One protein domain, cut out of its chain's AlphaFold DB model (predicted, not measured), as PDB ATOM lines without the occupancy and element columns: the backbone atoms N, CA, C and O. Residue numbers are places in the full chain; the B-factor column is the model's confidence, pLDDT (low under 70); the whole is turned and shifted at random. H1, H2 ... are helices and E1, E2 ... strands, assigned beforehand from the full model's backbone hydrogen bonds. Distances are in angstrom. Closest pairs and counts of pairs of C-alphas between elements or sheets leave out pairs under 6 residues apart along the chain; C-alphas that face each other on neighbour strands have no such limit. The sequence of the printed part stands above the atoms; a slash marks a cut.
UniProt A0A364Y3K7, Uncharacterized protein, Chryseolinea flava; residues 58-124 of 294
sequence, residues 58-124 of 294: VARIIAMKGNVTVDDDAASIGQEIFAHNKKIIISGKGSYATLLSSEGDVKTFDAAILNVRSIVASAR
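AT A GLANCE: This is residues 58 to 124 of the 294 residues of an uncharacterized protein of Chryseolinea flava (UniProt A0A364Y3K7). One strongly twisted sheet folds back on itself where its two long strands, E1 and E3, bend sharply, and a short helix, H1, packs on it away from those bends. The printed part, 67 residues, is mostly strand: five named strands, then one named helix. The branched sheet is antiparallel; the whole is compact, with a radius of gyration of the C-alphas of 10.3 A and spans of 28 by 20 by 19 A.

HOW THE PARTS SIT: E1, residues 58 to 70, bends by 153 degrees at residue 66. E2, residues 80 to 82, forms a hairpin with it; N 81 and O 59 are 2.8 A apart. On E1's other side is E3, residues 87 to 101, bending by 154 degrees at residue 98; N 60 and O 100 are 2.8 A apart. On E3's side away from E1 are E4, residues 106 to 110, with N 97 and O 109 2.9 A apart, and E5, residues 112 to 115, with N 88 and O 114 2.8 A apart. H1, residues 116 to 123, is on the sheet; its closest C-alphas with E3, Lys 87 and Val 116, are 5.4 A apart. In H1 every O i to N i+4 pair is within hydrogen-bond range.

IN THESE COORDINATES: E1 begins at C-alpha 58 (44.809, 8.290, -39.442) and H1 ends at C-alpha 123 (44.846, 15.722, -45.439). E1 to E5 measure 12.7, 6.5, 14.9, 13.5 and 9.7 A, and H1 10.6 A.

THE WHOLE: The farthest C-alphas, Lys 93 and Glu 103, are 28.8 A apart. The printed part has no cut and no long link. The model's pLDDT is under 70 at residues 102 to 106 and 117 to 124.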
ATOM      1  N   VAL A  58      45.063   7.051 -38.703       78.50
ATOM      2  CA  VAL A  58      44.809   8.290 -39.442       78.50
ATOM      3  C   VAL A  58      46.059   9.154 -39.543       78.50
ATOM      4  O   VAL A  58      46.331   9.716 -40.602       78.50
ATOM      5  N   ALA A  59      46.815   9.278 -38.456       79.94
ATOM      6  CA  ALA A  59      48.001  10.118 -38.422       79.94
ATOM      7  C   ALA A  59      48.986   9.665 -37.341       79.94
ATOM      8  O   ALA A  59      48.678   8.798 -36.527       79.94
ATOM      9  N   ARG A  60      50.163  10.283 -37.324       84.00
ATOM     10  CA  ARG A  60      51.174  10.148 -36.278       84.00
ATOM     11  C   ARG A  60      51.678  11.522 -35.866       84.00
ATOM     12  O   ARG A  60      51.941  12.354 -36.733       84.00
ATOM     13  N   ILE A  61      51.839  11.766 -34.570       85.31
ATOM     14  CA  ILE A  61      52.464  12.999 -34.075       85.31
ATOM     15  C   ILE A  61      53.972  12.878 -34.287       85.31
ATOM     16  O   ILE A  61      54.599  11.983 -33.729       85.31
ATOM     17  N   ILE A  62      54.562  13.756 -35.096       79.56
ATOM     18  CA  ILE A  62      56.008  13.731 -35.387       79.56
ATOM     19  C   ILE A  62      56.773  14.878 -34.729       79.56
ATOM     20  O   ILE A  62      57.985  14.798 -34.587       79.56
ATOM     21  N   ALA A  63      56.076  15.929 -34.307       81.38
ATOM     22  CA  ALA A  63      56.634  16.992 -33.485       81.38
ATOM     23  C   ALA A  63      55.507  17.667 -32.706       81.38
ATOM     24  O   ALA A  63      54.384  17.764 -33.203       81.38
ATOM     25  N   MET A  64      55.797  18.171 -31.513       86.06
ATOM     26  CA  MET A  64      54.855  18.988 -30.752       86.06
ATOM     27  C   MET A  64      55.593  19.940 -29.818       86.06
ATOM     28  O   MET A  64      56.720  19.672 -29.407       86.06
ATOM     29  N   LYS A  65      54.930  21.036 -29.460       83.94
ATOM     30  CA  LYS A  65      55.369  21.977 -28.429       83.94
ATOM     31  C   LYS A  65      54.170  22.380 -27.584       83.94
ATOM     32  O   LYS A  65      53.100  22.646 -28.127       83.94
ATOM     33  N   GLY A  66      54.375  22.485 -26.274       86.75
ATOM     34  CA  GLY A  66      53.331  22.883 -25.329       86.75
ATOM     35  C   GLY A  66      52.351  21.754 -25.004       86.75
ATOM     36  O   GLY A  66      52.701  20.579 -25.094       86.75
ATOM     37  N   ASN A  67      51.138  22.115 -24.580       88.38
ATOM     38  CA  ASN A  67      50.152  21.158 -24.083       88.38
ATOM     39  C   ASN A  67      49.267  20.628 -25.223       88.38
ATOM     40  O   ASN A  67      48.347  21.316 -25.682       88.38
ATOM     41  N   VAL A  68      49.574  19.410 -25.671       90.69
ATOM     42  CA  VAL A  68      48.831  18.681 -26.704       90.69
ATOM     43  C   VAL A  68      48.181  17.461 -26.063       90.69
ATOM     44  O   VAL A  68      48.864  16.702 -25.380       90.69
ATOM     45  N   THR A  69      46.885  17.255 -26.297       92.25
ATOM     46  CA  THR A  69      46.151  16.070 -25.838       92.25
ATOM     47  C   THR A  69      45.417  15.385 -26.987       92.25
ATOM     48  O   THR A  69      45.012  16.033 -27.955       92.25
ATOM     49  N   VAL A  70      45.242  14.069 -26.892       90.88
ATOM     50  CA  VAL A  70      44.387  13.261 -27.773       90.88
ATOM     51  C   VAL A  70      43.281  12.682 -26.903       90.88
ATOM     52  O   VAL A  70      43.569  11.985 -25.942       90.88
ATOM     53  N   ASP A  71      42.026  13.003 -27.212       88.56
ATOM     54  CA  ASP A  71      40.859  12.617 -26.402       88.56
ATOM     55  C   ASP A  71      40.988  12.948 -24.908       88.56
ATOM     56  O   ASP A  71      40.520  12.205 -24.057       88.56
ATOM     57  N   ASP A  72      41.570  14.116 -24.621       88.12
ATOM     58  CA  ASP A  72      41.830  14.650 -23.276       88.12
ATOM     59  C   ASP A  72      43.023  14.011 -22.529       88.12
ATOM     60  O   ASP A  72      43.442  14.553 -21.506       88.12
ATOM     61  N   ASP A  73      43.666  12.985 -23.094       90.75
ATOM     62  CA  ASP A  73      44.910  12.407 -22.570       90.75
ATOM     63  C   ASP A  73      46.151  13.111 -23.128       90.75
ATOM     64  O   ASP A  73      46.203  13.468 -24.307       90.75
ATOM     65  N   ALA A  74      47.182  13.293 -22.297       89.94
ATOM     66  CA  ALA A  74      48.436  13.922 -22.707       89.94
ATOM     67  C   ALA A  74      49.067  13.190 -23.901       89.94
ATOM     68  O   ALA A  74      49.308  11.982 -23.860       89.94
ATOM     69  N   ALA A  75      49.340  13.940 -24.966       90.69
ATOM     70  CA  ALA A  75      49.908  13.393 -26.180       90.69
ATOM     71  C   ALA A  75      51.430  13.240 -26.077       90.69
ATOM     72  O   ALA A  75      52.096  13.955 -25.327       90.69
ATOM     73  N   SER A  76      51.995  12.343 -26.883       85.44
ATOM     74  CA  SER A  76      53.447  12.165 -26.997       85.44
ATOM     75  C   SER A  76      53.925  12.159 -28.449       85.44
ATOM     76  O   SER A  76      53.198  11.799 -29.378       85.44
ATOM     77  N   ILE A  77      55.183  12.558 -28.658       81.38
ATOM     78  CA  ILE A  77      55.839  12.439 -29.964       81.38
ATOM     79  C   ILE A  77      55.964  10.952 -30.314       81.38
ATOM     80  O   ILE A  77      56.384  10.135 -29.501       81.38
ATOM     81  N   GLY A  78      55.588  10.599 -31.539       73.19
ATOM     82  CA  GLY A  78      55.525   9.225 -32.025       73.19
ATOM     83  C   GLY A  78      54.168   8.547 -31.824       73.19
ATOM     84  O   GLY A  78      53.955   7.502 -32.448       73.19
ATOM     85  N   GLN A  79      53.255   9.138 -31.039       84.69
ATOM     86  CA  GLN A  79      51.913   8.604 -30.811       84.69
ATOM     87  C   GLN A  79      51.125   8.500 -32.117       84.69
ATOM     88  O   GLN A  79      51.079   9.429 -32.931       84.69
ATOM     89  N   GLU A  80      50.487   7.349 -32.296       85.06
ATOM     90  CA  GLU A  80      49.580   7.088 -33.401       85.06
ATOM     91  C   GLU A  80      48.173   7.584 -33.073       85.06
ATOM     92  O   GLU A  80      47.685   7.449 -31.953       85.06
ATOM     93  N   ILE A  81      47.526   8.164 -34.077       85.00
ATOM     94  CA  ILE A  81      46.169   8.687 -34.003       85.00
ATOM     95  C   ILE A  81      45.304   7.819 -34.894       85.00
ATOM     96  O   ILE A  81      45.581   7.666 -36.086       85.00
ATOM     97  N   PHE A  82      44.241   7.278 -34.327       83.50
ATOM     98  CA  PHE A  82      43.334   6.348 -34.977       83.50
ATOM     99  C   PHE A  82      41.992   7.006 -35.289       83.50
ATOM    100  O   PHE A  82      41.607   8.008 -34.695       83.50
ATOM    101  N   ALA A  83      41.238   6.421 -36.216       77.75
ATOM    102  CA  ALA A  83      39.941   6.938 -36.649       77.75
ATOM    103  C   ALA A  83      38.885   6.964 -35.531       77.75
ATOM    104  O   ALA A  83      37.899   7.697 -35.640       77.75
ATOM    105  N   HIS A  84      39.077   6.165 -34.477       79.31
ATOM    106  CA  HIS A  84      38.219   6.168 -33.298       79.31
ATOM    107  C   HIS A  84      38.531   7.320 -32.335       79.31
ATOM    108  O   HIS A  84      37.669   7.650 -31.517       79.31
ATOM    109  N   ASN A  85      39.712   7.945 -32.439       85.12
ATOM    110  CA  ASN A  85      40.003   9.134 -31.658       85.12
ATOM    111  C   ASN A  85      39.063  10.268 -32.081       85.12
ATOM    112  O   ASN A  85      38.785  10.456 -33.269       85.12
ATOM    113  N   LYS A  86      38.528  11.018 -31.118       81.94
ATOM    114  CA  LYS A  86      37.514  12.053 -31.370       81.94
ATOM    115  C   LYS A  86      38.165  13.391 -31.674       81.94
ATOM    116  O   LYS A  86      37.774  14.063 -32.636       81.94
ATOM    117  N   LYS A  87      39.142  13.793 -30.861       86.56
ATOM    118  CA  LYS A  87      39.755  15.121 -30.945       86.56
ATOM    119  C   LYS A  87      41.229  15.128 -30.559       86.56
ATOM    120  O   LYS A  87      41.672  14.352 -29.722       86.56
ATOM    121  N   ILE A  88      41.956  16.073 -31.140       88.62
ATOM    122  CA  ILE A  88      43.267  16.519 -30.674       88.62
ATOM    123  C   ILE A  88      43.089  17.946 -30.169       88.62
ATOM    124  O   ILE A  88      42.512  18.772 -30.878       88.62
ATOM    125  N   ILE A  89      43.568  18.249 -28.971       89.62
ATOM    126  CA  ILE A  89      43.525  19.597 -28.403       89.62
ATOM    127  C   ILE A  89      44.950  20.110 -28.296       89.62
ATOM    128  O   ILE A  89      45.805  19.472 -27.696       89.62
ATOM    129  N   ILE A  90      45.198  21.280 -28.866       90.44
ATOM    130  CA  ILE A  90      46.469  21.992 -28.781       90.44
ATOM    131  C   ILE A  90      46.172  23.275 -28.020       90.44
ATOM    132  O   ILE A  90      45.433  24.135 -28.501       90.44
ATOM    133  N   SER A  91      46.700  23.384 -26.807       87.06
ATOM    134  CA  SER A  91      46.375  24.471 -25.885       87.06
ATOM    135  C   SER A  91      47.617  25.268 -25.497       87.06
ATOM    136  O   SER A  91      48.710  24.725 -25.331       87.06
ATOM    137  N   GLY A  92      47.446  26.584 -25.359       83.50
ATOM    138  CA  GLY A  92      48.519  27.519 -25.021       83.50
ATOM    139  C   GLY A  92      49.086  28.277 -26.225       83.50
ATOM    140  O   GLY A  92      49.103  27.800 -27.359       83.50
ATOM    141  N   LYS A  93      49.543  29.507 -25.972       81.88
ATOM    142  CA  LYS A  93      50.129  30.379 -26.994       81.88
ATOM    143  C   LYS A  93      51.483  29.823 -27.442       81.88
ATOM    144  O   LYS A  93      52.369  29.621 -26.619       81.88
ATOM    145  N   GLY A  94      51.646  29.614 -28.748       74.69
ATOM    146  CA  GLY A  94      52.867  29.041 -29.328       74.69
ATOM    147  C   GLY A  94      52.976  27.517 -29.200       74.69
ATOM    148  O   GLY A  94      54.024  26.963 -29.539       74.69
ATOM    149  N   SER A  95      51.919  26.852 -28.722       84.69
ATOM    150  CA  SER A  95      51.796  25.399 -28.784       84.69
ATOM    151  C   SER A  95      51.434  24.956 -30.196       84.69
ATOM    152  O   SER A  95      50.639  25.615 -30.869       84.69
ATOM    153  N   TYR A  96      51.984  23.823 -30.620       84.75
ATOM    154  CA  TYR A  96      51.687  23.235 -31.921       84.75
ATOM    155  C   TYR A  96      51.806  21.712 -31.879       84.75
ATOM    156  O   TYR A  96      52.513  21.155 -31.037       84.75
ATOM    157  N   ALA A  97      51.174  21.049 -32.843       84.88
ATOM    158  CA  ALA A  97      51.421  19.652 -33.174       84.88
ATOM    159  C   ALA A  97      51.610  19.511 -34.687       84.88
ATOM    160  O   ALA A  97      50.804  19.998 -35.481       84.88
ATOM    161  N   THR A  98      52.676  18.832 -35.097       80.44
ATOM    162  CA  THR A  98      52.894  18.414 -36.479       80.44
ATOM    163  C   THR A  98      52.483  16.961 -36.619       80.44
ATOM    164  O   THR A  98      53.025  16.077 -35.950       80.44
ATOM    165  N   LEU A  99      51.533  16.730 -37.516       81.19
ATOM    166  CA  LEU A  99      50.986  15.421 -37.813       81.19
ATOM    167  C   LEU A  99      51.488  14.937 -39.169       81.19
ATOM    168  O   LEU A  99      51.523  15.696 -40.138       81.19
ATOM    169  N   LEU A 100      51.825  13.656 -39.212       72.38
ATOM    170  CA  LEU A 100      52.086  12.874 -40.408       72.38
ATOM    171  C   LEU A 100      50.839  12.043 -40.719       72.38
ATOM    172  O   LEU A 100      50.527  11.121 -39.967       72.38
ATOM    173  N   SER A 101      50.098  12.374 -41.774       73.00
ATOM    174  CA  SER A 101      48.893  11.630 -42.159       73.00
ATOM    175  C   SER A 101      49.249  10.247 -42.722       73.00
ATOM    176  O   SER A 101      50.324  10.040 -43.289       73.00
ATOM    177  N   SER A 102      48.317   9.295 -42.638       64.88
ATOM    178  CA  SER A 102      48.432   8.002 -43.335       64.88
ATOM    179  C   SER A 102      48.369   8.127 -44.868       64.88
ATOM    180  O   SER A 102      48.650   7.165 -45.595       64.88
ATOM    181  N   GLU A 103      48.017   9.308 -45.384       59.53
ATOM    182  CA  GLU A 103      48.016   9.624 -46.812       59.53
ATOM    183  C   GLU A 103      49.356  10.174 -47.317       59.53
ATOM    184  O   GLU A 103      49.571  10.139 -48.524       59.53
ATOM    185  N   GLY A 104      50.292  10.560 -46.443       53.84
ATOM    186  CA  GLY A 104      51.586  11.091 -46.884       53.84
ATOM    187  C   GLY A 104      51.843  12.553 -46.520       53.84
ATOM    188  O   GLY A 104      52.901  13.080 -46.851       53.84
ATOM    189  N   ASP A 105      50.891  13.226 -45.877       60.16
ATOM    190  CA  ASP A 105      50.936  14.677 -45.702       60.16
ATOM    191  C   ASP A 105      51.497  15.067 -44.344       60.16
ATOM    192  O   ASP A 105      51.140  14.500 -43.310       60.16
ATOM    193  N   VAL A 106      52.333  16.100 -44.348       64.44
ATOM    194  CA  VAL A 106      52.852  16.727 -43.135       64.44
ATOM    195  C   VAL A 106      52.100  18.025 -42.916       64.44
ATOM    196  O   VAL A 106      52.151  18.927 -43.754       64.44
ATOM    197  N   LYS A 107      51.410  18.142 -41.782       72.31
ATOM    198  CA  LYS A 107      50.668  19.357 -41.449       72.31
ATOM    199  C   LYS A 107      50.887  19.759 -40.004       72.31
ATOM    200  O   LYS A 107      50.722  18.953 -39.093       72.31
ATOM    201  N   THR A 108      51.247  21.023 -39.811       78.06
ATOM    202  CA  THR A 108      51.351  21.637 -38.489       78.06
ATOM    203  C   THR A 108      50.052  22.347 -38.164       78.06
ATOM    204  O   THR A 108      49.499  23.065 -38.997       78.06
ATOM    205  N   PHE A 109      49.578  22.124 -36.949       81.56
ATOM    206  CA  PHE A 109      48.419  22.781 -36.383       81.56
ATOM    207  C   PHE A 109      48.864  23.544 -35.140       81.56
ATOM    208  O   PHE A 109      49.555  22.983 -34.290       81.56
ATOM    209  N   ASP A 110      48.476  24.811 -35.057       84.38
ATOM    210  CA  ASP A 110      48.686  25.649 -33.877       84.38
ATOM    211  C   ASP A 110      47.546  25.441 -32.865       84.38
ATOM    212  O   ASP A 110      46.738  24.521 -33.012       84.38
ATOM    213  N   ALA A 111      47.476  26.287 -31.834       81.75
ATOM    214  CA  ALA A 111      46.455  26.234 -30.790       81.75
ATOM    215  C   ALA A 111      45.028  26.114 -31.365       81.75
ATOM    216  O   ALA A 111      44.471  27.072 -31.905       81.75
ATOM    217  N   ALA A 112      44.449  24.916 -31.259       82.06
ATOM    218  CA  ALA A 112      43.183  24.540 -31.871       82.06
ATOM    219  C   ALA A 112      42.617  23.261 -31.238       82.06
ATOM    220  O   ALA A 112      43.350  22.429 -30.700       82.06
ATOM    221  N   ILE A 113      41.303  23.073 -31.369       80.00
ATOM    222  CA  ILE A 113      40.637  21.788 -31.132       80.00
ATOM    223  C   ILE A 113      40.339  21.181 -32.500       80.00
ATOM    224  O   ILE A 113      39.528  21.704 -33.263       80.00
ATOM    225  N   LEU A 114      41.009  20.082 -32.823       80.94
ATOM    226  CA  LEU A 114      40.909  19.409 -34.110       80.94
ATOM    227  C   LEU A 114      40.057  18.158 -33.960       80.94
ATOM    228  O   LEU A 114      40.383  17.277 -33.173       80.94
ATOM    229  N   ASN A 115      39.001  18.027 -34.756       80.88
ATOM    230  CA  ASN A 115      38.295  16.754 -34.862       80.88
ATOM    231  C   ASN A 115      39.104  15.810 -35.760       80.88
ATOM    232  O   ASN A 115      39.479  16.202 -36.867       80.88
ATOM    233  N   VAL A 116      39.343  14.565 -35.353       72.00
ATOM    234  CA  VAL A 116      40.177  13.632 -36.138       72.00
ATOM    235  C   VAL A 116      39.611  13.389 -37.540       72.00
ATOM    236  O   VAL A 116      40.364  13.328 -38.514       72.00
ATOM    237  N   ARG A 117      38.281  13.394 -37.700       65.75
ATOM    238  CA  ARG A 117      37.642  13.322 -39.028       65.75
ATOM    239  C   ARG A 117      38.002  14.514 -39.919       65.75
ATOM    240  O   ARG A 117      38.149  14.356 -41.129       65.75
ATOM    241  N   SER A 118      38.166  15.699 -39.328       59.81
ATOM    242  CA  SER A 118      38.589  16.909 -40.043       59.81
ATOM    243  C   SER A 118      40.062  16.855 -40.447       59.81
ATOM    244  O   SER A 118      40.421  17.390 -41.491       59.81
ATOM    245  N   ILE A 119      40.902  16.138 -39.694       60.12
ATOM    246  CA  ILE A 119      42.313  15.921 -40.037       60.12
ATOM    247  C   ILE A 119      42.402  15.064 -41.298       60.12
ATOM    248  O   ILE A 119      43.057  15.493 -42.242       60.12
ATOM    249  N   VAL A 120      41.652  13.954 -41.372       56.59
ATOM    250  CA  VAL A 120      41.521  13.125 -42.592       56.59
ATOM    251  C   VAL A 120      41.020  13.959 -43.773       56.59
ATOM    252  O   VAL A 120      41.593  13.926 -44.857       56.59
ATOM    253  N   ALA A 121      39.958  14.745 -43.575       50.28
ATOM    254  CA  ALA A 121      39.386  15.574 -44.636       50.28
ATOM    255  C   ALA A 121      40.317  16.715 -45.080       50.28
ATOM    256  O   ALA A 121      40.266  17.132 -46.231       50.28
ATOM    257  N   SER A 122      41.166  17.218 -44.180       50.75
ATOM    258  CA  SER A 122      42.129  18.279 -44.479       50.75
ATOM    259  C   SER A 122      43.474  17.761 -45.001       50.75
ATOM    260  O   SER A 122      44.206  18.550 -45.596       50.75
ATOM    261  N   ALA A 123      43.778  16.476 -44.779       43.47
ATOM    262  CA  ALA A 123      44.846  15.722 -45.439       43.47
ATOM    263  C   ALA A 123      44.458  15.377 -46.886       43.47
ATOM    264  O   ALA A 123      45.298  15.400 -47.774       43.47
ATOM    265  N   ARG A 124      43.152  15.243 -47.171       40.50
ATOM    266  CA  ARG A 124      42.610  15.294 -48.538       40.50
ATOM    267  C   ARG A 124      42.704  16.705 -49.124       40.50
ATOM    268  O   ARG A 124      41.703  17.331 -49.482       40.50
TER     269      ARG A 124